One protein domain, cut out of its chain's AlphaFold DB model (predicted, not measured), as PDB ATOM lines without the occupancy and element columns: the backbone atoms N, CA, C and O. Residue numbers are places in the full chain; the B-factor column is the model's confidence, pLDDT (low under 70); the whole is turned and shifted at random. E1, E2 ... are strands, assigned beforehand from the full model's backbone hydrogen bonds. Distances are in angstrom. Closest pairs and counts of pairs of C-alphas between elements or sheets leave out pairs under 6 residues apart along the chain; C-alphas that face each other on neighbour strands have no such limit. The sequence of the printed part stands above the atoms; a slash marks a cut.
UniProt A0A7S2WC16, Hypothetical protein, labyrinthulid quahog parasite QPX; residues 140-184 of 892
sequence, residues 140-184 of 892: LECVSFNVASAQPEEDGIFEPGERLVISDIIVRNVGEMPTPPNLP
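What this domain is: This is residues 140 to 184 of the 892 residues of the protein "Hypothetical protein" of labyrinthulid quahog parasite QPX (UniProt A0A7S2WC16). A long, narrow two-stranded hairpin, E1 and E2 side by side, makes the length of a rod, with a wide loop, residues 150 to 163, at one end and a tail, residues 174 to 184, folding back from the other. The printed part has 45 residues, under half of them in named elements, with E1 before E2, antiparallel, and no named helix; the class is all strand. It is extended, with a radius of gyration of the C-alphas of 15.4 A and spans of 43 by 18 by 16 A.

Where its parts are: Find C-alpha 140 at (176.490, 195.282, 277.455); from there E1, residues 140 to 149, runs 26.4 A. E2, residues 164 to 173, runs 26.3 A to C-alpha 173 at (175.449, 194.898, 281.932).

How they stand to each other: E1 and E2 form a hairpin, antiparallel at 163 degrees between directions. Look at C-alphas 145 and 169, which face each other at 4.2 A. N 141 and O 172 are within hydrogen-bond range at 2.8 A, as are N 148 and O 165 at 3.0 A. E1 bends by 55 degrees at residue 143, and E2 by 50 degrees at residue 168.

The domain as a whole: The farthest C-alphas, of Glu 153 and Met 177, are 43.8 A apart. The printed part has no cut. The link from E1 to E2 is long, 14 residues. Look for low confidence, pLDDT under 70, at residue 154.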
ATOM      1  N   LEU A 140     176.295 196.730 277.451       92.38
ATOM      2  CA  LEU A 140     176.490 195.282 277.455       92.38
ATOM      3  C   LEU A 140     177.931 194.927 277.089       92.38
ATOM      4  O   LEU A 140     178.397 195.226 275.990       92.38
ATOM      5  N   GLU A 141     178.601 194.221 277.992       94.25
ATOM      6  CA  GLU A 141     179.935 193.660 277.813       94.25
ATOM      7  C   GLU A 141     179.837 192.132 277.686       94.25
ATOM      8  O   GLU A 141     179.220 191.462 278.518       94.25
ATOM      9  N   CYS A 142     180.466 191.557 276.659       94.00
ATOM     10  CA  CYS A 142     180.652 190.111 276.577       94.00
ATOM     11  C   CYS A 142     181.805 189.708 277.507       94.00
ATOM     12  O   CYS A 142     182.956 190.053 277.252       94.00
ATOM     13  N   VAL A 143     181.484 189.013 278.600       96.19
ATOM     14  CA  VAL A 143     182.440 188.626 279.651       96.19
ATOM     15  C   VAL A 143     183.242 187.399 279.235       96.19
ATOM     16  O   VAL A 143     184.452 187.336 279.446       96.19
ATOM     17  N   SER A 144     182.559 186.414 278.659       95.50
ATOM     18  CA  SER A 144     183.155 185.175 278.173       95.50
ATOM     19  C   SER A 144     182.253 184.516 277.143       95.50
ATOM     20  O   SER A 144     181.050 184.766 277.092       95.50
ATOM     21  N   PHE A 145     182.844 183.638 276.351       95.88
ATOM     22  CA  PHE A 145     182.177 182.709 275.454       95.88
ATOM     23  C   PHE A 145     183.088 181.491 275.309       95.88
ATOM     24  O   PHE A 145     184.304 181.599 275.494       95.88
ATOM     25  N   ASN A 146     182.513 180.343 274.981       93.94
ATOM     26  CA  ASN A 146     183.263 179.156 274.603       93.94
ATOM     27  C   ASN A 146     183.294 179.036 273.072       93.94
ATOM     28  O   ASN A 146     182.349 179.443 272.397       93.94
ATOM     29  N   VAL A 147     184.379 178.488 272.524       93.00
ATOM     30  CA  VAL A 147     184.491 178.152 271.098       93.00
ATOM     31  C   VAL A 147     184.968 176.714 271.005       93.00
ATOM     32  O   VAL A 147     186.097 176.422 271.390       93.00
ATOM     33  N   ALA A 148     184.107 175.842 270.495       91.19
ATOM     34  CA  ALA A 148     184.397 174.432 270.259       91.19
ATOM     35  C   ALA A 148     184.373 174.135 268.753       91.19
ATOM     36  O   ALA A 148     183.710 174.849 267.985       91.19
ATOM     37  N   SER A 149     185.056 173.072 268.325       91.81
ATOM     38  CA  SER A 149     184.805 172.534 266.984       91.81
ATOM     39  C   SER A 149     183.441 171.839 266.987       91.81
ATOM     40  O   SER A 149     183.046 171.198 267.960       91.81
ATOM     41  N   ALA A 150     182.685 171.939 265.893       89.94
ATOM     42  CA  ALA A 150     181.495 171.107 265.705       89.94
ATOM     43  C   ALA A 150     181.860 169.623 265.495       89.94
ATOM     44  O   ALA A 150     180.973 168.769 265.510       89.94
ATOM     45  N   GLN A 151     183.140 169.319 265.249       89.69
ATOM     46  CA  GLN A 151     183.643 167.959 265.110       89.69
ATOM     47  C   GLN A 151     184.154 167.443 266.469       89.69
ATOM     48  O   GLN A 151     184.915 168.141 267.132       89.69
ATOM     49  N   PRO A 152     183.768 166.226 266.900       78.06
ATOM     50  CA  PRO A 152     184.052 165.725 268.249       78.06
ATOM     51  C   PRO A 152     185.488 165.210 268.465       78.06
ATOM     52  O   PRO A 152     185.820 164.790 269.572       78.06
ATOM     53  N   GLU A 153     186.333 165.196 267.431       77.81
ATOM     54  CA  GLU A 153     187.734 164.757 267.508       77.81
ATOM     55  C   GLU A 153     188.663 165.971 267.706       77.81
ATOM     56  O   GLU A 153     189.497 166.282 266.862       77.81
ATOM     57  N   GLU A 154     188.484 166.688 268.820       66.81
ATOM     58  CA  GLU A 154     189.220 167.924 269.121       66.81
ATOM     59  C   GLU A 154     190.696 167.665 269.490       66.81
ATOM     60  O   GLU A 154     191.000 167.074 270.531       66.81
ATOM     61  N   ASP A 155     191.633 168.189 268.692       87.06
ATOM     62  CA  ASP A 155     193.061 168.290 269.043       87.06
ATOM     63  C   ASP A 155     193.438 169.655 269.669       87.06
ATOM     64  O   ASP A 155     194.573 169.862 270.112       87.06
ATOM     65  N   GLY A 156     192.471 170.576 269.745       87.25
ATOM     66  CA  GLY A 156     192.630 171.943 270.245       87.25
ATOM     67  C   GLY A 156     193.137 172.954 269.207       87.25
ATOM     68  O   GLY A 156     193.504 174.069 269.585       87.25
ATOM     69  N   ILE A 157     193.178 172.591 267.922       89.38
ATOM     70  CA  ILE A 157     193.610 173.442 266.811       89.38
ATOM     71  C   ILE A 157     192.430 173.649 265.857       89.38
ATOM     72  O   ILE A 157     191.859 172.694 265.356       89.38
ATOM     73  N   PHE A 158     192.082 174.906 265.569       92.56
ATOM     74  CA  PHE A 158     191.045 175.209 264.577       92.56
ATOM     75  C   PHE A 158     191.625 175.187 263.157       92.56
ATOM     76  O   PHE A 158     192.447 176.046 262.806       92.56
ATOM     77  N   GLU A 159     191.186 174.243 262.326       89.81
ATOM     78  CA  GLU A 159     191.631 174.100 260.937       89.81
ATOM     79  C   GLU A 159     190.737 174.860 259.925       89.81
ATOM     80  O   GLU A 159     189.521 175.004 260.104       89.81
ATOM     81  N   PRO A 160     191.298 175.366 258.805       91.56
ATOM     82  CA  PRO A 160     190.510 176.014 257.760       91.56
ATOM     83  C   PRO A 160     189.500 175.059 257.107       91.56
ATOM     84  O   PRO A 160     189.876 174.136 256.391       91.56
ATOM     85  N   GLY A 161     188.209 175.348 257.285       88.31
ATOM     86  CA  GLY A 161     187.104 174.522 256.783       88.31
ATOM     87  C   GLY A 161     186.319 173.822 257.891       88.31
ATOM     88  O   GLY A 161     185.242 173.295 257.621       88.31
ATOM     89  N   GLU A 162     186.798 173.867 259.135       91.00
ATOM     90  CA  GLU A 162     186.007 173.437 260.281       91.00
ATOM     91  C   GLU A 162     184.840 174.384 260.568       91.00
ATOM     92  O   GLU A 162     184.914 175.605 260.397       91.00
ATOM     93  N   ARG A 163     183.747 173.799 261.057       89.62
ATOM     94  CA  ARG A 163     182.599 174.535 261.574       89.62
ATOM     95  C   ARG A 163     182.825 174.780 263.060       89.62
ATOM     96  O   ARG A 163     182.844 173.828 263.829       89.62
ATOM     97  N   LEU A 164     182.963 176.039 263.458       91.06
ATOM     98  CA  LEU A 164     183.092 176.421 264.865       91.06
ATOM     99  C   LEU A 164     181.713 176.684 265.478       91.06
ATOM    100  O   LEU A 164     180.853 177.298 264.844       91.06
ATOM    101  N   VAL A 165     181.521 176.254 266.724       91.81
ATOM    102  CA  VAL A 165     180.337 176.562 267.534       91.81
ATOM    103  C   VAL A 165     180.757 177.519 268.640       91.81
ATOM    104  O   VAL A 165     181.635 177.202 269.438       91.81
ATOM    105  N   ILE A 166     180.120 178.692 268.692       92.75
ATOM    106  CA  ILE A 166     180.285 179.639 269.797       92.75
ATOM    107  C   ILE A 166     179.141 179.400 270.787       92.75
ATOM    108  O   ILE A 166     177.985 179.706 270.485       92.75
ATOM    109  N   SER A 167     179.461 178.837 271.950       93.44
ATOM    110  CA  SER A 167     178.513 178.528 273.026       93.44
ATOM    111  C   SER A 167     178.788 179.377 274.271       93.44
ATOM    112  O   SER A 167     179.732 180.166 274.310       93.44
ATOM    113  N   ASP A 168     177.933 179.237 275.289       93.81
ATOM    114  CA  ASP A 168     178.179 179.748 276.649       93.81
ATOM    115  C   ASP A 168     178.539 181.244 276.707       93.81
ATOM    116  O   ASP A 168     179.401 181.676 277.475       93.81
ATOM    117  N   ILE A 169     177.882 182.043 275.859       94.12
ATOM    118  CA  ILE A 169     178.106 183.486 275.786       94.12
ATOM    119  C   ILE A 169     177.493 184.143 277.026       94.12
ATOM    120  O   ILE A 169     176.271 184.254 277.154       94.12
ATOM    121  N   ILE A 170     178.357 184.604 277.927       93.75
ATOM    122  CA  ILE A 170     177.991 185.353 279.126       93.75
ATOM    123  C   ILE A 170     178.099 186.841 278.807       93.75
ATOM    124  O   ILE A 170     179.174 187.356 278.486       93.75
ATOM    125  N   VAL A 171     176.974 187.542 278.921       93.38
ATOM    126  CA  VAL A 171     176.889 188.996 278.756       93.38
ATOM    127  C   VAL A 171     176.546 189.626 280.101       93.38
ATOM    128  O   VAL A 171     175.649 189.164 280.807       93.38
ATOM    129  N   ARG A 172     177.259 190.696 280.448       95.00
ATOM    130  CA  ARG A 172     177.059 191.493 281.657       95.00
ATOM    131  C   ARG A 172     176.672 192.909 281.272       95.00
ATOM    132  O   ARG A 172     177.316 193.517 280.425       95.00
ATOM    133  N   ASN A 173     175.671 193.459 281.948       94.44
ATOM    134  CA  ASN A 173     175.449 194.898 281.932       94.44
ATOM    135  C   ASN A 173     176.470 195.579 282.856       94.44
ATOM    136  O   ASN A 173     176.511 195.279 284.050       94.44
ATOM    137  N   VAL A 174     177.304 196.451 282.294       95.88
ATOM    138  CA  VAL A 174     178.249 197.312 283.022       95.88
ATOM    139  C   VAL A 174     177.739 198.748 283.177       95.88
ATOM    140  O   VAL A 174     178.297 199.493 283.976       95.88
ATOM    141  N   GLY A 175     176.665 199.115 282.469       93.38
ATOM    142  CA  GLY A 175     175.966 200.388 282.658       93.38
ATOM    143  C   GLY A 175     175.086 200.385 283.912       93.38
ATOM    144  O   GLY A 175     174.615 199.338 284.359       93.38
ATOM    145  N   GLU A 176     174.840 201.568 284.478       93.56
ATOM    146  CA  GLU A 176     174.047 201.718 285.711       93.56
ATOM    147  C   GLU A 176     172.562 201.383 285.507       93.56
ATOM    148  O   GLU A 176     171.905 200.809 286.383       93.56
ATOM    149  N   MET A 177     172.033 201.748 284.337       95.31
ATOM    150  CA  MET A 177     170.640 201.531 283.965       95.31
ATOM    151  C   MET A 177     170.374 200.039 283.728       95.31
ATOM    152  O   MET A 177     171.166 199.391 283.040       95.31
ATOM    153  N   PRO A 178     169.283 199.460 284.266       94.56
ATOM    154  CA  PRO A 178     168.950 198.057 284.047       94.56
ATOM    155  C   PRO A 178     168.691 197.758 282.565       94.56
ATOM    156  O   PRO A 178     168.224 198.609 281.808       94.56
ATOM    157  N   THR A 179     168.960 196.517 282.158       93.69
ATOM    158  CA  THR A 179     168.626 196.022 280.818       93.69
ATOM    159  C   THR A 179     167.109 195.904 280.639       93.69
ATOM    160  O   THR A 179     166.452 195.419 281.567       93.69
ATOM    161  N   PRO A 180     166.550 196.240 279.460       93.19
ATOM    162  CA  PRO A 180     165.131 196.059 279.181       93.19
ATOM    163  C   PRO A 180     164.731 194.584 279.343       93.19
ATOM    164  O   PRO A 180     165.395 193.714 278.777       93.19
ATOM    165  N   PRO A 181     163.667 194.267 280.104       89.31
ATOM    166  CA  PRO A 181     163.381 192.893 280.521       89.31
ATOM    167  C   PRO A 181     162.911 191.979 279.380       89.31
ATOM    168  O   PRO A 181     163.055 190.765 279.483       89.31
ATOM    169  N   ASN A 182     162.366 192.550 278.301       85.06
ATOM    170  CA  ASN A 182     161.696 191.808 277.227       85.06
ATOM    171  C   ASN A 182     162.421 191.887 275.874       85.06
ATOM    172  O   ASN A 182     161.866 191.457 274.863       85.06
ATOM    173  N   LEU A 183     163.631 192.457 275.821       84.50
ATOM    174  CA  LEU A 183     164.312 192.709 274.554       84.50
ATOM    175  C   LEU A 183     165.384 191.641 274.247       84.50
ATOM    176  O   LEU A 183     166.360 191.528 274.994       84.50
ATOM    177  N   PRO A 184     165.276 190.891 273.133       84.12
ATOM    178  CA  PRO A 184     166.354 190.020 272.684       84.12
ATOM    179  C   PRO A 184     167.532 190.862 272.176       84.12
ATOM    180  O   PRO A 184     167.373 191.719 271.305       84.12
TER     181      PRO A 184